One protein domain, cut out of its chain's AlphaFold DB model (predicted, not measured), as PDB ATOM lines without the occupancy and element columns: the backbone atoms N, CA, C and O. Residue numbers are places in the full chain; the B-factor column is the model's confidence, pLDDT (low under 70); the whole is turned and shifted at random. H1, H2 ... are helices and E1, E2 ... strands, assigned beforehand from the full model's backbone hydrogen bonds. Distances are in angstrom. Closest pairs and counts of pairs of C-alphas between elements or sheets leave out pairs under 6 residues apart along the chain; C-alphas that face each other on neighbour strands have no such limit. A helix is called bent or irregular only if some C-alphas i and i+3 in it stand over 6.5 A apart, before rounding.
ATOM      1  N   GLY A   3      32.522 -33.195 -14.057       93.62
ATOM      2  CA  GLY A   3      31.972 -31.994 -13.448       93.62
ATOM      3  C   GLY A   3      33.080 -31.009 -13.113       93.62
ATOM      4  O   GLY A   3      34.200 -31.399 -12.789       93.62
ATOM      5  N   ALA A   4      32.770 -29.721 -13.195       95.88
ATOM      6  CA  ALA A   4      33.695 -28.656 -12.845       95.88
ATOM      7  C   ALA A   4      32.938 -27.472 -12.255       95.88
ATOM      8  O   ALA A   4      31.793 -27.211 -12.625       95.88
ATOM      9  N   SER A   5      33.610 -26.743 -11.374       96.94
ATOM     10  CA  SER A   5      33.146 -25.448 -10.890       96.94
ATOM     11  C   SER A   5      34.270 -24.437 -11.042       96.94
ATOM     12  O   SER A   5      35.410 -24.709 -10.663       96.94
ATOM     13  N   VAL A   6      33.955 -23.294 -11.644       96.50
ATOM     14  CA  VAL A   6      34.915 -22.242 -11.985       96.50
ATOM     15  C   VAL A   6      34.300 -20.899 -11.626       96.50
ATOM     16  O   VAL A   6      33.169 -20.610 -12.014       96.50
ATOM     17  N   TRP A   7      35.063 -20.068 -10.925       97.06
ATOM     18  CA  TRP A   7      34.603 -18.776 -10.438       97.06
ATOM     19  C   TRP A   7      35.591 -17.667 -10.772       97.06
ATOM     20  O   TRP A   7      36.793 -17.894 -10.939       97.06
ATOM     21  N   ASP A   8      35.064 -16.449 -10.809       95.44
ATOM     22  CA  ASP A   8      35.873 -15.243 -10.693       95.44
ATOM     23  C   ASP A   8      36.438 -15.129  -9.270       95.44
ATOM     24  O   ASP A   8      35.824 -15.584  -8.299       95.44
ATOM     25  N   ILE A   9      37.608 -14.501  -9.131       93.00
ATOM     26  CA  ILE A   9      38.322 -14.404  -7.848       93.00
ATOM     27  C   ILE A   9      37.483 -13.718  -6.757       93.00
ATOM     28  O   ILE A   9      37.558 -14.104  -5.589       93.00
ATOM     29  N   ASP A  10      36.615 -12.774  -7.130       93.38
ATOM     30  CA  ASP A  10      35.725 -12.064  -6.202       93.38
ATOM     31  C   ASP A  10      34.771 -12.990  -5.430       93.38
ATOM     32  O   ASP A  10      34.347 -12.656  -4.320       93.38
ATOM     33  N   ALA A  11      34.455 -14.172  -5.972       96.00
ATOM     34  CA  ALA A  11      33.605 -15.159  -5.306       96.00
ATOM     35  C   ALA A  11      34.253 -15.753  -4.040       96.00
ATOM     36  O   ALA A  11      33.544 -16.247  -3.160       96.00
ATOM     37  N   PHE A  12      35.585 -15.674  -3.931       96.00
ATOM     38  CA  PHE A  12      36.381 -16.214  -2.824       96.00
ATOM     39  C   PHE A  12      36.682 -15.193  -1.719       96.00
ATOM     40  O   PHE A  12      37.447 -15.493  -0.799       96.00
ATOM     41  N   ARG A  13      36.124 -13.979  -1.797       94.19
ATOM     42  CA  ARG A  13      36.243 -12.999  -0.708       94.19
ATOM     43  C   ARG A  13      35.642 -13.562   0.593       94.19
ATOM     44  O   ARG A  13      34.714 -14.365   0.510       94.19
ATOM     45  N   PRO A  14      36.090 -13.119   1.780       93.50
ATOM     46  CA  PRO A  14      35.452 -13.499   3.040       93.50
ATOM     47  C   PRO A  14      33.947 -13.186   3.034       93.50
ATOM     48  O   PRO A  14      33.545 -12.088   2.643       93.50
ATOM     49  N   GLY A  15      33.117 -14.152   3.426       92.00
ATOM     50  CA  GLY A  15      31.655 -14.094   3.317       92.00
ATOM     51  C   GLY A  15      31.126 -14.165   1.876       92.00
ATOM     52  O   GLY A  15      29.977 -13.808   1.615       92.00
ATOM     53  N   GLY A  16      31.974 -14.551   0.922       95.38
ATOM     54  CA  GLY A  16      31.621 -14.777  -0.476       95.38
ATOM     55  C   GLY A  16      30.781 -16.040  -0.674       95.38
ATOM     56  O   GLY A  16      30.563 -16.823   0.251       95.38
ATOM     57  N   SER A  17      30.314 -16.252  -1.907       96.38
ATOM     58  CA  SER A  17      29.437 -17.386  -2.230       96.38
ATOM     59  C   SER A  17      30.117 -18.734  -1.992       96.38
ATOM     60  O   SER A  17      29.499 -19.624  -1.422       96.38
ATOM     61  N   VAL A  18      31.401 -18.865  -2.349       97.50
ATOM     62  CA  VAL A  18      32.142 -20.131  -2.210       97.50
ATOM     63  C   VAL A  18      32.282 -20.528  -0.738       97.50
ATOM     64  O   VAL A  18      32.139 -21.699  -0.393       97.50
ATOM     65  N   GLU A  19      32.537 -19.561   0.147       97.69
ATOM     66  CA  GLU A  19      32.628 -19.820   1.586       97.69
ATOM     67  C   GLU A  19      31.272 -20.235   2.168       97.69
ATOM     68  O   GLU A  19      31.199 -21.253   2.857       97.69
ATOM     69  N   ALA A  20      30.201 -19.523   1.811       97.31
ATOM     70  CA  ALA A  20      28.846 -19.861   2.245       97.31
ATOM     71  C   ALA A  20      28.408 -21.264   1.775       97.31
ATOM     72  O   ALA A  20      27.791 -22.016   2.532       97.31
ATOM     73  N   GLU A  21      28.758 -21.650   0.544       97.50
ATOM     74  CA  GLU A  21      28.497 -22.989   0.006       97.50
ATOM     75  C   GLU A  21      29.268 -24.070   0.780       97.50
ATOM     76  O   GLU A  21      28.688 -25.104   1.131       97.50
ATOM     77  N   CYS A  22      30.540 -23.823   1.118       97.75
ATOM     78  CA  CYS A  22      31.333 -24.732   1.953       97.75
ATOM     79  C   CYS A  22      30.681 -24.955   3.317       97.75
ATOM     80  O   CYS A  22      30.517 -26.096   3.739       97.75
ATOM     81  N   GLU A  23      30.290 -23.878   4.000       97.38
ATOM     82  CA  GLU A  23      29.654 -23.953   5.319       97.38
ATOM     83  C   GLU A  23      28.348 -24.752   5.279       97.38
ATOM     84  O   GLU A  23      28.120 -25.609   6.135       97.38
ATOM     85  N   ALA A  24      27.519 -24.528   4.257       97.06
ATOM     86  CA  ALA A  24      26.267 -25.254   4.081       97.06
ATOM     87  C   ALA A  24      26.485 -26.758   3.829       97.06
ATOM     88  O   ALA A  24      25.765 -27.588   4.390       97.06
ATOM     89  N   MET A  25      27.467 -27.123   2.998       97.44
ATOM     90  CA  MET A  25      27.809 -28.525   2.727       97.44
ATOM     91  C   MET A  25      28.408 -29.208   3.961       97.44
ATOM     92  O   MET A  25      27.994 -30.305   4.327       97.44
ATOM     93  N   GLU A  26      29.342 -28.553   4.647       96.31
ATOM     94  CA  GLU A  26      29.981 -29.095   5.848       96.31
ATOM     95  C   GLU A  26      28.997 -29.282   7.003       96.31
ATOM     96  O   GLU A  26      29.115 -30.260   7.740       96.31
ATOM     97  N   LEU A  27      28.014 -28.387   7.159       95.88
ATOM     98  CA  LEU A  27      26.958 -28.551   8.157       95.88
ATOM     99  C   LEU A  27      26.168 -29.844   7.914       95.88
ATOM    100  O   LEU A  27      26.032 -30.654   8.828       95.88
ATOM    101  N   LYS A  28      25.735 -30.083   6.669       94.88
ATOM    102  CA  LYS A  28      25.031 -31.318   6.289       94.88
ATOM    103  C   LYS A  28      25.889 -32.560   6.513       94.88
ATOM    104  O   LYS A  28      25.401 -33.555   7.040       94.88
ATOM    105  N   LEU A  29      27.174 -32.500   6.155       94.31
ATOM    106  CA  LEU A  29      28.098 -33.618   6.359       94.31
ATOM    107  C   LEU A  29      28.279 -33.946   7.845       94.31
ATOM    108  O   LEU A  29      28.275 -35.122   8.194       94.31
ATOM    109  N   ARG A  30      28.370 -32.940   8.725       93.19
ATOM    110  CA  ARG A  30      28.469 -33.145  10.185       93.19
ATOM    111  C   ARG A  30      27.225 -33.790  10.787       93.19
ATOM    112  O   ARG A  30      27.338 -34.536  11.753       93.19
ATOM    113  N   GLU A  31      26.053 -33.481  10.243       90.25
ATOM    114  CA  GLU A  31      24.781 -34.083  10.662       90.25
ATOM    115  C   GLU A  31      24.586 -35.494  10.083       90.25
ATOM    116  O   GLU A  31      23.762 -36.268  10.574       90.25
ATOM    117  N   SER A  32      25.359 -35.847   9.055       87.25
ATOM    118  CA  SER A  32      25.305 -37.150   8.405       87.25
ATOM    119  C   SER A  32      26.215 -38.187   9.068       87.25
ATOM    120  O   SER A  32      27.223 -37.879   9.701       87.25
ATOM    121  N   ARG A  33      25.883 -39.469   8.889       86.81
ATOM    122  CA  ARG A  33      26.656 -40.600   9.423       86.81
ATOM    123  C   ARG A  33      27.766 -41.031   8.456       86.81
ATOM    124  O   ARG A  33      27.794 -42.177   8.005       86.81
ATOM    125  N   ILE A  34      28.648 -40.090   8.132       91.75
ATOM    126  CA  ILE A  34      29.801 -40.270   7.244       91.75
ATOM    127  C   ILE A  34      31.109 -40.061   8.017       91.75
ATOM    128  O   ILE A  34      31.229 -39.150   8.831       91.75
ATOM    129  N   GLU A  35      32.091 -40.916   7.771       94.62
ATOM    130  CA  GLU A  35      33.448 -40.818   8.301       94.62
ATOM    131  C   GLU A  35      34.380 -40.476   7.137       94.62
ATOM    132  O   GLU A  35      34.488 -41.245   6.183       94.62
ATOM    133  N   ILE A  36      35.015 -39.305   7.190       96.69
ATOM    134  CA  ILE A  36      35.875 -38.799   6.115       96.69
ATOM    135  C   ILE A  36      37.317 -38.786   6.621       96.69
ATOM    136  O   ILE A  36      37.625 -38.105   7.597       96.69
ATOM    137  N   THR A  37      38.194 -39.516   5.938       97.56
ATOM    138  CA  THR A  37      39.637 -39.548   6.198       97.56
ATOM    139  C   THR A  37      40.377 -38.794   5.100       97.56
ATOM    140  O   THR A  37      40.262 -39.117   3.919       97.56
ATOM    141  N   ASP A  38      41.146 -37.783   5.484       96.25
ATOM    142  CA  ASP A  38      41.865 -36.905   4.561       96.25
ATOM    143  C   ASP A  38      43.196 -36.473   5.183       96.25
ATOM    144  O   ASP A  38      43.380 -35.337   5.615       96.25
ATOM    145  N   ASP A  39      44.119 -37.431   5.256       94.12
ATOM    146  CA  ASP A  39      45.462 -37.249   5.820       94.12
ATOM    147  C   ASP A  39      46.509 -36.911   4.740       94.12
ATOM    148  O   ASP A  39      47.719 -37.003   4.970       94.12
ATOM    149  N   VAL A  40      46.051 -36.544   3.536       94.62
ATOM    150  CA  VAL A  40      46.903 -36.363   2.357       94.62
ATOM    151  C   VAL A  40      47.832 -35.165   2.536       94.62
ATOM    152  O   VAL A  40      47.387 -34.022   2.688       94.62
ATOM    153  N   GLN A  41      49.138 -35.405   2.427       93.88
ATOM    154  CA  GLN A  41      50.117 -34.327   2.355       93.88
ATOM    155  C   GLN A  41      50.065 -33.690   0.965       93.88
ATOM    156  O   GLN A  41      50.178 -34.365  -0.056       93.88
ATOM    157  N   LEU A  42      49.930 -32.365   0.900       92.50
ATOM    158  CA  LEU A  42      49.759 -31.671  -0.383       92.50
ATOM    159  C   LEU A  42      50.922 -31.900  -1.355       92.50
ATOM    160  O   LEU A  42      50.699 -31.896  -2.560       92.50
ATOM    161  N   GLN A  43      52.141 -32.110  -0.858       93.25
ATOM    162  CA  GLN A  43      53.316 -32.412  -1.678       93.25
ATOM    163  C   GLN A  43      53.167 -33.740  -2.432       93.25
ATOM    164  O   GLN A  43      53.613 -33.840  -3.572       93.25
ATOM    165  N   GLU A  44      52.509 -34.730  -1.829       94.38
ATOM    166  CA  GLU A  44      52.230 -36.028  -2.458       94.38
ATOM    167  C   GLU A  44      51.158 -35.893  -3.547       94.38
ATOM    168  O   GLU A  44      51.193 -36.599  -4.548       94.38
ATOM    169  N   ALA A  45      50.255 -34.923  -3.392       95.44
ATOM    170  CA  ALA A  45      49.210 -34.576  -4.353       95.44
ATOM    171  C   ALA A  45      49.674 -33.596  -5.456       95.44
ATOM    172  O   ALA A  45      48.842 -33.008  -6.146       95.44
ATOM    173  N   GLY A  46      50.985 -33.364  -5.613       95.00
ATOM    174  CA  GLY A  46      51.556 -32.462  -6.628       95.00
ATOM    175  C   GLY A  46      51.755 -31.004  -6.187       95.00
ATOM    176  O   GLY A  46      52.348 -30.215  -6.925       95.00
ATOM    177  N   GLY A  47      51.333 -30.649  -4.973       95.38
ATOM    178  CA  GLY A  47      51.519 -29.327  -4.378       95.38
ATOM    179  C   GLY A  47      50.614 -28.239  -4.960       95.38
ATOM    180  O   GLY A  47      49.707 -28.486  -5.746       95.38
ATOM    181  N   TRP A  48      50.844 -26.997  -4.542       95.69
ATOM    182  CA  TRP A  48      50.152 -25.848  -5.122       95.69
ATOM    183  C   TRP A  48      50.835 -25.389  -6.407       95.69
ATOM    184  O   TRP A  48      52.062 -25.358  -6.495       95.69
ATOM    185  N   GLN A  49      50.042 -24.917  -7.365       93.56
ATOM    186  CA  GLN A  49      50.570 -24.171  -8.503       93.56
ATOM    187  C   GLN A  49      51.097 -22.807  -8.029       93.56
ATOM    188  O   GLN A  49      50.404 -22.090  -7.301       93.56
ATOM    189  N   MET A  50      52.300 -22.423  -8.471       91.19
ATOM    190  CA  MET A  50      52.959 -21.179  -8.034       91.19
ATOM    191  C   MET A  50      52.108 -19.934  -8.311       91.19
ATOM    192  O   MET A  50      51.951 -19.091  -7.432       91.19
ATOM    193  N   VAL A  51      51.457 -19.875  -9.479       89.81
ATOM    194  CA  VAL A  51      50.584 -18.755  -9.870       89.81
ATOM    195  C   VAL A  51      49.475 -18.488  -8.850       89.81
ATOM    196  O   VAL A  51      49.146 -17.336  -8.579       89.81
ATOM    197  N   HIS A  52      48.922 -19.528  -8.225       87.75
ATOM    198  CA  HIS A  52      47.873 -19.362  -7.224       87.75
ATOM    199  C   HIS A  52      48.423 -18.862  -5.887       87.75
ATOM    200  O   HIS A  52      47.761 -18.070  -5.219       87.75
ATOM    201  N   LEU A  53      49.626 -19.298  -5.501       87.56
ATOM    202  CA  LEU A  53      50.269 -18.850  -4.264       87.56
ATOM    203  C   LEU A  53      50.708 -17.387  -4.330       87.56
ATOM    204  O   LEU A  53      50.602 -16.685  -3.329       87.56
ATOM    205  N   GLU A  54      51.178 -16.939  -5.492       88.88
ATOM    206  CA  GLU A  54      51.640 -15.563  -5.702       88.88
ATOM    207  C   GLU A  54      50.484 -14.561  -5.736       88.88
ATOM    208  O   GLU A  54      50.591 -13.483  -5.156       88.88
ATOM    209  N   HIS A  55      49.372 -14.919  -6.386       84.94
ATOM    210  CA  HIS A  55      48.287 -13.973  -6.645       84.94
ATOM    211  C   HIS A  55      47.139 -14.091  -5.636       84.94
ATOM    212  O   HIS A  55      46.652 -13.075  -5.154       84.94
ATOM    213  N   ASN A  56      46.691 -15.312  -5.304       87.81
ATOM    214  CA  ASN A  56      45.447 -15.532  -4.550       87.81
ATOM    215  C   ASN A  56      45.515 -16.744  -3.586       87.81
ATOM    216  O   ASN A  56      44.716 -17.683  -3.696       87.81
ATOM    217  N   PRO A  57      46.424 -16.744  -2.590       92.62
ATOM    218  CA  PRO A  57      46.666 -17.910  -1.733       92.62
ATOM    219  C   PRO A  57      45.484 -18.280  -0.822       92.62
ATOM    220  O   PRO A  57      45.354 -19.437  -0.422       92.62
ATOM    221  N   ALA A  58      44.620 -17.324  -0.471       93.88
ATOM    222  CA  ALA A  58      43.400 -17.605   0.291       93.88
ATOM    223  C   ALA A  58      42.330 -18.275  -0.587       93.88
ATOM    224  O   ALA A  58      41.726 -19.264  -0.173       93.88
ATOM    225  N   ALA A  59      42.160 -17.790  -1.823       95.50
ATOM    226  CA  ALA A  59      41.170 -18.312  -2.759       95.50
ATOM    227  C   ALA A  59      41.444 -19.775  -3.119       95.50
ATOM    228  O   ALA A  59      40.531 -20.592  -3.082       95.50
ATOM    229  N   VAL A  60      42.703 -20.144  -3.384       95.56
ATOM    230  CA  VAL A  60      43.056 -21.529  -3.753       95.56
ATOM    231  C   VAL A  60      42.817 -22.531  -2.619       95.56
ATOM    232  O   VAL A  60      42.357 -23.648  -2.856       95.56
ATOM    233  N   LYS A  61      43.037 -22.119  -1.366       96.25
ATOM    234  CA  LYS A  61      42.712 -22.935  -0.187       96.25
ATOM    235  C   LYS A  61      41.204 -23.107  -0.030       96.25
ATOM    236  O   LYS A  61      40.744 -24.211   0.251       96.25
ATOM    237  N   LEU A  62      40.444 -22.033  -0.243       97.56
ATOM    238  CA  LEU A  62      38.987 -22.076  -0.190       97.56
ATOM    239  C   LEU A  62      38.398 -22.910  -1.339       97.56
ATOM    240  O   LEU A  62      37.479 -23.688  -1.108       97.56
ATOM    241  N   ALA A  63      38.974 -22.845  -2.542       97.69
ATOM    242  CA  ALA A  63      38.602 -23.710  -3.661       97.69
ATOM    243  C   ALA A  63      38.828 -25.192  -3.339       97.69
ATOM    244  O   ALA A  63      37.977 -26.020  -3.656       97.69
ATOM    245  N   LEU A  64      39.937 -25.534  -2.673       97.94
ATOM    246  CA  LEU A  64      40.196 -26.910  -2.243       97.94
ATOM    247  C   LEU A  64      39.215 -27.369  -1.156       97.94
ATOM    248  O   LEU A  64      38.727 -28.496  -1.215       97.94
ATOM    249  N   ARG A  65      38.890 -26.502  -0.188       97.69
ATOM    250  CA  ARG A  65      37.844 -26.769   0.816       97.69
ATOM    251  C   ARG A  65      36.501 -27.041   0.137       97.69
ATOM    252  O   ARG A  65      35.867 -28.050   0.433       97.69
ATOM    253  N   HIS A  66      36.120 -26.191  -0.817       98.50
ATOM    254  CA  HIS A  66      34.893 -26.353  -1.586       98.50
ATOM    255  C   HIS A  66      34.879 -27.671  -2.349       98.50
ATOM    256  O   HIS A  66      33.909 -28.414  -2.259       98.50
ATOM    257  N   LEU A  67      35.959 -27.985  -3.068       98.44
ATOM    258  CA  LEU A  67      36.090 -29.238  -3.801       98.44
ATOM    259  C   LEU A  67      35.816 -30.444  -2.898       98.44
ATOM    260  O   LEU A  67      34.997 -31.305  -3.224       98.44
ATOM    261  N   LYS A  68      36.492 -30.491  -1.746       98.00
ATOM    262  CA  LYS A  68      36.375 -31.600  -0.798       98.00
ATOM    263  C   LYS A  68      34.967 -31.698  -0.218       98.00
ATOM    264  O   LYS A  68      34.390 -32.782  -0.206       98.00
ATOM    265  N   ALA A  69      34.373 -30.579   0.195       98.00
ATOM    266  CA  ALA A  69      33.004 -30.550   0.707       98.00
ATOM    267  C   ALA A  69      31.979 -31.012  -0.347       98.00
ATOM    268  O   ALA A  69      31.133 -31.856  -0.046       98.00
ATOM    269  N   SER A  70      32.094 -30.534  -1.591       97.94
ATOM    270  CA  SER A  70      31.200 -30.919  -2.691       97.94
ATOM    271  C   SER A  70      31.266 -32.403  -3.011       97.94
ATOM    272  O   SER A  70      30.229 -33.043  -3.174       97.94
ATOM    273  N   LEU A  71      32.467 -32.974  -3.081       97.44
ATOM    274  CA  LEU A  71      32.617 -34.386  -3.416       97.44
ATOM    275  C   LEU A  71      32.215 -35.304  -2.265       97.44
ATOM    276  O   LEU A  71      31.585 -36.328  -2.511       97.44
ATOM    277  N   ASN A  72      32.474 -34.923  -1.014       97.38
ATOM    278  CA  ASN A  72      31.953 -35.667   0.132       97.38
ATOM    279  C   ASN A  72      30.412 -35.661   0.153       97.38
ATOM    280  O   ASN A  72      29.805 -36.697   0.424       97.38
ATOM    281  N   MET A  73      29.772 -34.535  -0.193       96.50
ATOM    282  CA  MET A  73      28.312 -34.459  -0.355       96.50
ATOM    283  C   MET A  73      27.808 -35.348  -1.493       96.50
ATOM    284  O   MET A  73      26.854 -36.095  -1.305       96.50
ATOM    285  N   LEU A  74      28.472 -35.328  -2.653       94.75
ATOM    286  CA  LEU A  74      28.131 -36.207  -3.775       94.75
ATOM    287  C   LEU A  74      28.191 -37.684  -3.361       94.75
ATOM    288  O   LEU A  74      27.278 -38.453  -3.651       94.75
ATOM    289  N   VAL A  75      29.256 -38.082  -2.667       93.94
ATOM    290  CA  VAL A  75      29.422 -39.452  -2.174       93.94
ATOM    291  C   VAL A  75      28.335 -39.820  -1.179       93.94
ATOM    292  O   VAL A  75      27.750 -40.898  -1.290       93.94
ATOM    293  N   HIS A  76      28.044 -38.928  -0.235       92.94
ATOM    294  CA  HIS A  76      26.935 -39.102   0.686       92.94
ATOM    295  C   HIS A  76      25.631 -39.350  -0.084       92.94
ATOM    296  O   HIS A  76      24.991 -40.377   0.115       92.94
ATOM    297  N   ASP A  77      25.269 -38.479  -1.020       92.44
ATOM    298  CA  ASP A  77      23.986 -38.560  -1.719       92.44
ATOM    299  C   ASP A  77      23.867 -39.808  -2.610       92.44
ATOM    300  O   ASP A  77      22.787 -40.390  -2.724       92.44
ATOM    301  N   LEU A  78      24.978 -40.274  -3.192       90.69
ATOM    302  CA  LEU A  78      25.014 -41.490  -4.009       90.69
ATOM    303  C   LEU A  78      24.927 -42.777  -3.177       90.69
ATOM    304  O   LEU A  78      24.227 -43.716  -3.559       90.69
ATOM    305  N   PHE A  79      25.655 -42.847  -2.060       89.44
ATOM    306  CA  PHE A  79      25.836 -44.096  -1.317       89.44
ATOM    307  C   PHE A  79      24.953 -44.206  -0.075       89.44
ATOM    308  O   PHE A  79      24.643 -45.328   0.321       89.44
ATOM    309  N   HIS A  80      24.504 -43.100   0.528       86.75
ATOM    310  CA  HIS A  80      23.823 -43.114   1.828       86.75
ATOM    311  C   HIS A  80      22.559 -43.973   1.826       86.75
ATOM    312  O   HIS A  80      22.392 -44.810   2.708       86.75
ATOM    313  N   ALA A  81      21.684 -43.817   0.828       85.81
ATOM    314  CA  ALA A  81      20.435 -44.577   0.768       85.81
ATOM    315  C   ALA A  81      20.687 -46.089   0.672       85.81
ATOM    316  O   ALA A  81      20.026 -46.878   1.349       85.81
ATOM    317  N   ARG A  82      21.668 -46.497  -0.143       84.62
ATOM    318  CA  ARG A  82      22.020 -47.910  -0.304       84.62
ATOM    319  C   ARG A  82      22.737 -48.458   0.924       84.62
ATOM    320  O   ARG A  82      22.421 -49.556   1.371       84.62
ATOM    321  N   TRP A  83      23.658 -47.678   1.483       83.62
ATOM    322  CA  TRP A  83      24.345 -48.000   2.724       83.62
ATOM    323  C   TRP A  83      23.341 -48.191   3.868       83.62
ATOM    324  O   TRP A  83      23.408 -49.223   4.510       83.62
ATOM    325  N   GLN A  84      22.337 -47.321   4.049       80.81
ATOM    326  CA  GLN A  84      21.285 -47.489   5.071       80.81
ATOM    327  C   GLN A  84      20.460 -48.773   4.902       80.81
ATOM    328  O   GLN A  84      20.065 -49.384   5.889       80.81
ATOM    329  N   GLN A  85      20.181 -49.188   3.662       79.88
ATOM    330  CA  GLN A  85      19.427 -50.419   3.389       79.88
ATOM    331  C   GLN A  85      20.243 -51.690   3.653       79.88
ATOM    332  O   GLN A  85      19.675 -52.702   4.051       79.88
ATOM    333  N   GLU A  86      21.552 -51.659   3.382       75.44
ATOM    334  CA  GLU A  86      22.465 -52.784   3.642       75.44
ATOM    335  C   GLU A  86      23.038 -52.770   5.065       75.44
ATOM    336  O   GLU A  86      23.566 -53.783   5.526       75.44
ATOM    337  N   ALA A  87      22.933 -51.641   5.769       59.09
ATOM    338  CA  ALA A  87      23.422 -51.446   7.123       59.09
ATOM    339  C   ALA A  87      22.522 -52.137   8.160       59.09
ATOM    340  O   ALA A  87      21.933 -51.499   9.026       59.09
ATOM    341  N   ASP A  88      22.533 -53.468   8.144       54.94
ATOM    342  CA  ASP A  88      22.486 -54.250   9.387       54.94
ATOM    343  C   ASP A  88      23.812 -54.111  10.177       54.94
ATOM    344  O   ASP A  88      23.900 -54.487  11.345       54.94
ATOM    345  N   SER A  89      24.863 -53.531   9.577       55.75
ATOM    346  CA  SER A  89      26.099 -53.153  10.265       55.75
ATOM    347  C   SER A  89      26.024 -51.694  10.708       55.75
ATOM    348  O   SER A  89      26.073 -50.789   9.879       55.75
ATOM    349  N   GLY A  90      25.941 -51.434  12.009       67.69
ATOM    350  CA  GLY A  90      25.959 -50.092  12.595       67.69
ATOM    351  C   GLY A  90      27.263 -49.290  12.400       67.69
ATOM    352  O   GLY A  90      27.624 -48.550  13.308       67.69
ATOM    353  N   GLU A  91      27.961 -49.405  11.270       80.75
ATOM    354  CA  GLU A  91      29.208 -48.705  10.933       80.75
ATOM    355  C   GLU A  91      28.952 -47.553   9.955       80.75
ATOM    356  O   GLU A  91      28.234 -47.781   8.986       80.75
ATOM    357  N   PRO A  92      29.540 -46.357  10.152       86.81
ATOM    358  CA  PRO A  92      29.336 -45.199   9.275       86.81
ATOM    359  C   PRO A  92      29.797 -45.445   7.828       86.81
ATOM    360  O   PRO A  92      30.660 -46.287   7.572       86.81
ATOM    361  N   LEU A  93      29.260 -44.665   6.882       90.00
ATOM    362  CA  LEU A  93      29.778 -44.617   5.511       90.00
ATOM    363  C   LEU A  93      31.196 -44.037   5.549       90.00
ATOM    364  O   LEU A  93      31.358 -42.883   5.932       90.00
ATOM    365  N   ARG A  94      32.216 -44.808   5.161       93.75
ATOM    366  CA  ARG A  94      33.609 -44.332   5.189       93.75
ATOM    367  C   ARG A  94      34.074 -43.870   3.818       93.75
ATOM    368  O   ARG A  94      33.896 -44.581   2.827       93.75
ATOM    369  N   VAL A  95      34.719 -42.714   3.786       96.12
ATOM    370  CA  VAL A  95      35.308 -42.092   2.600       96.12
ATOM    371  C   VAL A  95      36.754 -41.752   2.908       96.12
ATOM    372  O   VAL A  95      37.042 -41.234   3.986       96.12
ATOM    373  N   ARG A  96      37.666 -42.012   1.971       97.75
ATOM    374  CA  ARG A  96      39.056 -41.570   2.095       97.75
ATOM    375  C   ARG A  96      39.551 -40.865   0.846       97.75
ATOM    376  O   ARG A  96      39.164 -41.212  -0.268       97.75
ATOM    377  N   TRP A  97      40.429 -39.899   1.067       98.38
ATOM    378  CA  TRP A  97      41.144 -39.170   0.031       98.38
ATOM    379  C   TRP A  97      42.550 -39.739  -0.105       98.38
ATOM    380  O   TRP A  97      43.222 -39.992   0.897       98.38
ATOM    381  N   ILE A  98      42.994 -39.938  -1.341       97.88
ATOM    382  CA  ILE A  98      44.338 -40.424  -1.663       97.88
ATOM    383  C   ILE A  98      45.013 -39.454  -2.642       97.88
ATOM    384  O   ILE A  98      44.332 -38.884  -3.501       97.88
ATOM    385  N   PRO A  99      46.328 -39.199  -2.505       97.75
ATOM    386  CA  PRO A  99      47.047 -38.356  -3.451       97.75
ATOM    387  C   PRO A  99      47.077 -39.022  -4.827       97.75
ATOM    388  O   PRO A  99      47.307 -40.225  -4.938       97.75
ATOM    389  N   ALA A 100      46.886 -38.223  -5.871       96.94
ATOM    390  CA  ALA A 100      46.964 -38.671  -7.254       96.94
ATOM    391  C   ALA A 100      47.728 -37.650  -8.102       96.94
ATOM    392  O   ALA A 100      48.058 -36.551  -7.651       96.94
ATOM    393  N   PHE A 101      47.989 -38.000  -9.358       96.69
ATOM    394  CA  PHE A 101      48.575 -37.088 -10.331       96.69
ATOM    395  C   PHE A 101      47.746 -37.078 -11.611       96.69
ATOM    396  O   PHE A 101      47.611 -38.102 -12.279       96.69
ATOM    397  N   PHE A 102      47.266 -35.893 -11.990       96.75
ATOM    398  CA  PHE A 102      46.648 -35.651 -13.288       96.75
ATOM    399  C   PHE A 102      47.330 -34.453 -13.960       96.75
ATOM    400  O   PHE A 102      47.515 -33.422 -13.313       96.75
ATOM    401  N   PRO A 103      47.676 -34.520 -15.259       95.31
ATOM    402  CA  PRO A 103      48.388 -33.432 -15.939       95.31
ATOM    403  C   PRO A 103      47.654 -32.082 -15.932       95.31
ATOM    404  O   PRO A 103      48.283 -31.034 -16.059       95.31
ATOM    405  N   PHE A 104      46.328 -32.102 -15.796       95.38
ATOM    406  CA  PHE A 104      45.446 -30.938 -15.903       95.38
ATOM    407  C   PHE A 104      44.939 -30.411 -14.550       95.38
ATOM    408  O   PHE A 104      44.215 -29.414 -14.541       95.38
ATOM    409  N   THR A 105      45.346 -31.003 -13.420       97.69
ATOM    410  CA  THR A 105      45.032 -30.499 -12.071       97.69
ATOM    411  C   THR A 105      46.240 -30.543 -11.128       97.69
ATOM    412  O   THR A 105      47.088 -31.426 -11.216       97.69
ATOM    413  N   SER A 106      46.335 -29.590 -10.199       97.25
ATOM    414  CA  SER A 106      47.277 -29.637  -9.075       97.25
ATOM    415  C   SER A 106      46.843 -28.690  -7.939       97.25
ATOM    416  O   SER A 106      46.665 -27.492  -8.206       97.25
ATOM    417  N   PRO A 107      46.670 -29.174  -6.689       97.81
ATOM    418  CA  PRO A 107      46.850 -30.562  -6.255       97.81
ATOM    419  C   PRO A 107      45.753 -31.501  -6.785       97.81
ATOM    420  O   PRO A 107      44.658 -31.050  -7.134       97.81
ATOM    421  N   SER A 108      46.066 -32.797  -6.838       98.38
ATOM    422  CA  SER A 108      45.232 -33.859  -7.413       98.38
ATOM    423  C   SER A 108      44.982 -35.003  -6.428       98.38
ATOM    424  O   SER A 108      45.862 -35.386  -5.656       98.38
ATOM    425  N   PHE A 109      43.776 -35.561  -6.471       98.50
ATOM    426  CA  PHE A 109      43.309 -36.586  -5.547       98.50
ATOM    427  C   PHE A 109      42.424 -37.609  -6.250       98.50
ATOM    428  O   PHE A 109      41.727 -37.290  -7.212       98.50
ATOM    429  N   GLU A 110      42.377 -38.807  -5.694       97.69
ATOM    430  CA  GLU A 110      41.295 -39.758  -5.919       97.69
ATOM    431  C   GLU A 110      40.486 -39.907  -4.629       97.69
ATOM    432  O   GLU A 110      40.982 -39.679  -3.518       97.69
ATOM    433  N   VAL A 111      39.212 -40.256  -4.781       97.06
ATOM    434  CA  VAL A 111      38.309 -40.510  -3.656       97.06
ATOM    435  C   VAL A 111      37.881 -41.963  -3.694       97.06
ATOM    436  O   VAL A 111      37.453 -42.475  -4.733       97.06
ATOM    437  N   GLU A 112      37.958 -42.614  -2.538       95.88
ATOM    438  CA  GLU A 112      37.512 -43.987  -2.362       95.88
ATOM    439  C   GLU A 112      36.432 -44.106  -1.287       95.88
ATOM    440  O   GLU A 112      36.461 -43.416  -0.266       95.88
ATOM    441  N   VAL A 113      35.501 -45.037  -1.492       93.38
ATOM    442  CA  VAL A 113      34.418 -45.352  -0.549       93.38
ATOM    443  C   VAL A 113      34.578 -46.775  -0.041       93.38
ATOM    444  O   VAL A 113      34.809 -47.699  -0.823       93.38
ATOM    445  N   TRP A 114      34.438 -46.968   1.271       91.12
ATOM    446  CA  TRP A 114      34.370 -48.301   1.858       91.12
ATOM    447  C   TRP A 114      32.981 -48.885   1.636       91.12
ATOM    448  O   TRP A 114      31.993 -48.417   2.202       91.12
ATOM    449  N   PHE A 115      32.902 -49.930   0.822       85.75
ATOM    450  CA  PHE A 115      31.636 -50.572   0.508       85.75
ATOM    451  C   PHE A 115      31.841 -52.078   0.347       85.75
ATOM    452  O   PHE A 115      32.710 -52.527  -0.401       85.75
ATOM    453  N   ARG A 116      31.041 -52.876   1.067       83.38
ATOM    454  CA  ARG A 116      31.097 -54.354   1.053       83.38
ATOM    455  C   ARG A 116      32.499 -54.929   1.301       83.38
ATOM    456  O   ARG A 116      32.951 -55.825   0.592       83.38
ATOM    457  N   GLY A 117      33.185 -54.407   2.317       86.00
ATOM    458  CA  GLY A 117      34.466 -54.946   2.784       86.00
ATOM    459  C   GLY A 117      35.679 -54.587   1.921       86.00
ATOM    460  O   GLY A 117      36.736 -55.191   2.093       86.00
ATOM    461  N   LYS A 118      35.546 -53.635   0.992       89.94
ATOM    462  CA  LYS A 118      36.653 -53.145   0.165       89.94
ATOM    463  C   LYS A 118      36.569 -51.639  -0.069       89.94
ATOM    464  O   LYS A 118      35.483 -51.063  -0.067       89.94
ATOM    465  N   TRP A 119      37.729 -51.033  -0.304       93.06
ATOM    466  CA  TRP A 119      37.835 -49.668  -0.809       93.06
ATOM    467  C   TRP A 119      37.581 -49.648  -2.311       93.06
ATOM    468  O   TRP A 119      38.061 -50.519  -3.042       93.06
ATOM    469  N   LEU A 120      36.781 -48.685  -2.752       90.81
ATOM    470  CA  LEU A 120      36.390 -48.518  -4.142       90.81
ATOM    471  C   LEU A 120      36.679 -47.094  -4.584       90.81
ATOM    472  O   LEU A 120      36.000 -46.171  -4.142       90.81
ATOM    473  N   GLU A 121      37.644 -46.941  -5.482       93.56
ATOM    474  CA  GLU A 121      37.895 -45.695  -6.203       93.56
ATOM    475  C   GLU A 121      36.698 -45.340  -7.086       93.56
ATOM    476  O   GLU A 121      36.279 -46.121  -7.951       93.56
ATOM    477  N   ILE A 122      36.139 -44.157  -6.848       92.44
ATOM    478  CA  ILE A 122      34.903 -43.684  -7.481       92.44
ATOM    479  C   ILE A 122      35.126 -42.494  -8.416       92.44
ATOM    480  O   ILE A 122      34.377 -42.347  -9.388       92.44
ATOM    481  N   LEU A 123      36.129 -41.657  -8.143       95.50
ATOM    482  CA  LEU A 123      36.438 -40.475  -8.941       95.50
ATOM    483  C   LEU A 123      37.875 -39.990  -8.734       95.50
ATOM    484  O   LEU A 123      38.455 -40.182  -7.664       95.50
ATOM    485  N   GLY A 124      38.390 -39.303  -9.754       97.50
ATOM    486  CA  GLY A 124      39.607 -38.492  -9.705       97.50
ATOM    487  C   GLY A 124      39.258 -37.006  -9.783       97.50
ATOM    488  O   GLY A 124      38.261 -36.630 -10.402       97.50
ATOM    489  N   THR A 125      40.040 -36.149  -9.132       98.50
ATOM    490  CA  THR A 125      39.715 -34.729  -8.979       98.50
ATOM    491  C   THR A 125      40.932 -33.857  -8.680       98.50
ATOM    492  O   THR A 125      41.951 -34.336  -8.193       98.50
ATOM    493  N   GLY A 126      40.809 -32.542  -8.868       98.38
ATOM    494  CA  GLY A 126      41.794 -31.589  -8.359       98.38
ATOM    495  C   GLY A 126      41.494 -30.134  -8.703       98.38
ATOM    496  O   GLY A 126      40.490 -29.821  -9.348       98.38
ATOM    497  N   ILE A 127      42.379 -29.233  -8.269       98.31
ATOM    498  CA  ILE A 127      42.342 -27.818  -8.674       98.31
ATOM    499  C   ILE A 127      42.849 -27.716 -10.109       98.31
ATOM    500  O   ILE A 127      43.943 -28.193 -10.395       98.31
ATOM    501  N   VAL A 128      42.079 -27.114 -11.013       97.88
ATOM    502  CA  VAL A 128      42.421 -27.055 -12.443       97.88
ATOM    503  C   VAL A 128      43.718 -26.273 -12.647       97.88
ATOM    504  O   VAL A 128      43.944 -25.240 -12.020       97.88
ATOM    505  N   GLN A 129      44.585 -26.765 -13.532       96.62
ATOM    506  CA  GLN A 129      45.795 -26.050 -13.933       96.62
ATOM    507  C   GLN A 129      45.428 -24.713 -14.586       96.62
ATOM    508  O   GLN A 129      44.641 -24.679 -15.536       96.62
ATOM    509  N   GLN A 130      46.041 -23.609 -14.146       95.44
ATOM    510  CA  GLN A 130      45.767 -22.282 -14.716       95.44
ATOM    511  C   GLN A 130      46.039 -22.245 -16.228       95.44
ATOM    512  O   GLN A 130      45.328 -21.577 -16.973       95.44
ATOM    513  N   HIS A 131      47.039 -22.998 -16.699       94.81
ATOM    514  CA  HIS A 131      47.331 -23.133 -18.126       94.81
ATOM    515  C   HIS A 131      46.128 -23.667 -18.921       94.81
ATOM    516  O   HIS A 131      45.809 -23.114 -19.971       94.81
ATOM    517  N   THR A 132      45.423 -24.668 -18.386       95.06
ATOM    518  CA  THR A 132      44.218 -25.243 -18.998       95.06
ATOM    519  C   THR A 132      43.105 -24.201 -19.112       95.06
ATOM    520  O   THR A 132      42.501 -24.057 -20.173       95.06
ATOM    521  N   LEU A 133      42.867 -23.418 -18.052       95.19
ATOM    522  CA  LEU A 133      41.869 -22.340 -18.065       95.19
ATOM    523  C   LEU A 133      42.228 -21.240 -19.077       95.19
ATOM    524  O   LEU A 133      41.374 -20.778 -19.835       95.19
ATOM    525  N   ASN A 134      43.507 -20.866 -19.147       95.31
ATOM    526  CA  ASN A 134      43.994 -19.869 -20.100       95.31
ATOM    527  C   ASN A 134      43.798 -20.334 -21.552       95.31
ATOM    528  O   ASN A 134      43.328 -19.561 -22.386       95.31
ATOM    529  N   GLN A 135      44.117 -21.597 -21.856       95.94
ATOM    530  CA  GLN A 135      43.914 -22.181 -23.187       95.94
ATOM    531  C   GLN A 135      42.434 -22.292 -23.569       95.94
ATOM    532  O   GLN A 135      42.094 -22.142 -24.740       95.94
ATOM    533  N   ALA A 136      41.553 -22.502 -22.590       94.94
ATOM    534  CA  ALA A 136      40.107 -22.532 -22.784       94.94
ATOM    535  C   ALA A 136      39.467 -21.133 -22.933       94.94
ATOM    536  O   ALA A 136      38.250 -21.031 -23.068       94.94
ATOM    537  N   GLY A 137      40.256 -20.050 -22.908       95.56
ATOM    538  CA  GLY A 137      39.747 -18.682 -23.053       95.56
ATOM    539  C   GLY A 137      39.041 -18.139 -21.806       95.56
ATOM    540  O   GLY A 137      38.292 -17.171 -21.905       95.56
ATOM    541  N   ILE A 138      39.291 -18.737 -20.638       93.88
ATOM    542  CA  ILE A 138      38.757 -18.316 -19.334       93.88
ATOM    543  C   ILE A 138      39.899 -17.970 -18.358       93.88
ATOM    544  O   ILE A 138      40.023 -18.590 -17.298       93.88
ATOM    545  N   PRO A 139      40.774 -17.006 -18.713       92.75
ATOM    546  CA  PRO A 139      41.909 -16.628 -17.878       92.75
ATOM    547  C   PRO A 139      41.450 -15.987 -16.562       92.75
ATOM    548  O   PRO A 139      40.304 -15.567 -16.432       92.75
ATOM    549  N   GLU A 140      42.363 -15.909 -15.590       89.94
ATOM    550  CA  GLU A 140      42.155 -15.242 -14.287       89.94
ATOM    551  C   GLU A 140      41.017 -15.815 -13.424       89.94
ATOM    552  O   GLU A 140      40.657 -15.247 -12.396       89.94
ATOM    553  N   LYS A 141      40.483 -16.976 -13.800       94.75
ATOM    554  CA  LYS A 141      39.527 -17.731 -12.992       94.75
ATOM    555  C   LYS A 141      40.214 -18.831 -12.203       94.75
ATOM    556  O   LYS A 141      41.295 -19.294 -12.559       94.75
ATOM    557  N   LEU A 142      39.536 -19.278 -11.153       95.88
ATOM    558  CA  LEU A 142      39.953 -20.400 -10.324       95.88
ATOM    559  C   LEU A 142      38.824 -21.421 -10.259       95.88
ATOM    560  O   LEU A 142      37.654 -21.067 -10.116       95.88
ATOM    561  N   GLY A 143      39.175 -22.698 -10.341       96.19
ATOM    562  CA  GLY A 143      38.193 -23.762 -10.298       96.19
ATOM    563  C   GLY A 143      38.792 -25.120 -10.006       96.19
ATOM    564  O   GLY A 143      40.010 -25.312  -9.999       96.19
ATOM    565  N   TRP A 144      37.905 -26.071  -9.778       98.19
ATOM    566  CA  TRP A 144      38.235 -27.476  -9.621       98.19
ATOM    567  C   TRP A 144      37.402 -28.310 -10.586       98.19
ATOM    568  O   TRP A 144      36.341 -27.881 -11.045       98.19
ATOM    569  N   ALA A 145      37.893 -29.503 -10.897       98.25
ATOM    570  CA  ALA A 145      37.205 -30.458 -11.750       98.25
ATOM    571  C   ALA A 145      37.359 -31.874 -11.196       98.25
ATOM    572  O   ALA A 145      38.369 -32.182 -10.561       98.25
ATOM    573  N   PHE A 146      36.369 -32.719 -11.473       97.94
ATOM    574  CA  PHE A 146      36.394 -34.149 -11.192       97.94
ATOM    575  C   PHE A 146      35.876 -34.960 -12.382       97.94
ATOM    576  O   PHE A 146      35.061 -34.491 -13.182       97.94
ATOM    577  N   GLY A 147      36.306 -36.215 -12.448       96.75
ATOM    578  CA  GLY A 147      35.772 -37.234 -13.342       96.75
ATOM    579  C   GLY A 147      35.371 -38.469 -12.547       96.75
ATOM    580  O   GLY A 147      36.151 -38.957 -11.733       96.75
ATOM    581  N   LEU A 148      34.160 -38.977 -12.782       93.94
ATOM    582  CA  LEU A 148      33.640 -40.191 -12.151       93.94
ATOM    583  C   LEU A 148      33.249 -41.253 -13.183       93.94
ATOM    584  O   LEU A 148      32.737 -40.944 -14.270       93.94
ATOM    585  N   GLY A 149      33.472 -42.515 -12.817       90.19
ATOM    586  CA  GLY A 149      33.081 -43.685 -13.604       90.19
ATOM    587  C   GLY A 149      31.658 -44.121 -13.264       90.19
ATOM    588  O   GLY A 149      31.446 -44.793 -12.252       90.19
TER     589      GLY A 149
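Overview. This is residues 3 to 149 of the 276 residues of the protein "Phenylalanyl-tRNA synthetase" of Malassezia sympodialis (strain ATCC 42132) (UniProt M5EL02). A twisted sheet of six strands is curled like part of a barrel round one long helix, H4, and a second helix, H2, packs on H4 on the side away from the sheet. The short helices H3 and H5 sit at the end of the body where H4 begins, and H1 makes a corner with H2. The printed part has 147 residues, with five named helices and six named strands in the order E1 H1 H2 E2 H3 H4 E3 E4 E5 H5 E6. The sheet is mixed, in the order E1 E6 E5 E4 E3 E2, and the class is mixed, helices and strands. The whole is compact, with a radius of gyration of the C-alphas of 15.9 A, yet elongated in outline, spanning 50 by 31 by 25 A.

Arrangement. E1, residues 3 to 8, is an edge strand, antiparallel to its neighbour E6, residues 141 to 148, at 173 degrees; N 5 and O 144, 3.0 A apart, are within hydrogen-bond range. H1, residues 9 to 12, only grazes the sheet. H2, residues 17 to 31, touches H1 only at the corner, with its residues 17 to 19 alone; the closest C-alphas are those of Ala 11 and Ser 17, 5.6 A. H4, residues 57 to 86, touches H2 with residues 62 to 76 alone, closest at the C-alphas of Cys 22 and His 66, 5.3 A; the two run the same way at a shallow tilt of 34 degrees, only just short of steep. H4 is on one face of the sheet in two layers, helix and sheet, and the sheet curls round it; its closest C-alphas to E6 are those of Leu 67 and Trp 144, 6.4 A. E2, residues 34 to 37, is the other edge strand, parallel to E3, residues 93 to 102, at 36 degrees, with N 35 and O 93 at 2.8 A. H3, residues 50 to 55, is close to H4 but not clearly touching, the C-alphas of His 52 and Val 60 being closest at 6.3 A. E2, H3 H4 and E3 form a strand-helix-strand unit, two parallel neighbour strands with helices between, and its crossover is left-handed. E3, E4, residues 105 to 115, and E5, residues 118 to 128, form a meander, each strand the antiparallel neighbour of the one before, in two hairpins. N 98 and O 110 of E3 and E4 are 3.0 A apart, and N 109 and O 125 of E4 and E5 are 2.8 A apart. H5, residues 130 to 135, is on the sheet, and its closest C-alphas to E6 are those of Leu 133 and Lys 141, 7.2 A. E6 is antiparallel to E5 at 157 degrees, with N 126 and O 145 at 3.0 A. Every O i to N i+4 pair is within hydrogen-bond range in H2, H3 and H5; in H4 23 of 26 are, and H1 is too short for such a pair.

Along the chain. E1 begins at C-alpha 3, (31.972, -31.994, -13.448). H2 measures 21.6 A from first to last C-alpha. H4 measures 42.8 A, from C-alpha 57 at (46.666, -17.910, -1.733) to C-alpha 86 at (22.465, -52.784, 3.642); it has a kink of 44 degrees near residue 79 and is irregular, with C-alphas 78 and 81 at 7.3 A. E3 measures 26.8 A and bends by 58 degrees at residue 99; E4 measures 27.2 A and bends by 57 degrees at residue 108. E5 measures 29.5 A, and E6, 23.2 A, ends at C-alpha 148, (33.640, -40.191, -12.151).

Size, cuts and confidence. The two C-alphas farthest apart are those of Asp 88 and Gly 137, 51.1 A. The printed part has no cut. The link from E2 to H3, residues 38 to 49, is long. The mean pLDDT of the printed part is 93.0, and residues 87 to 90 are under 70.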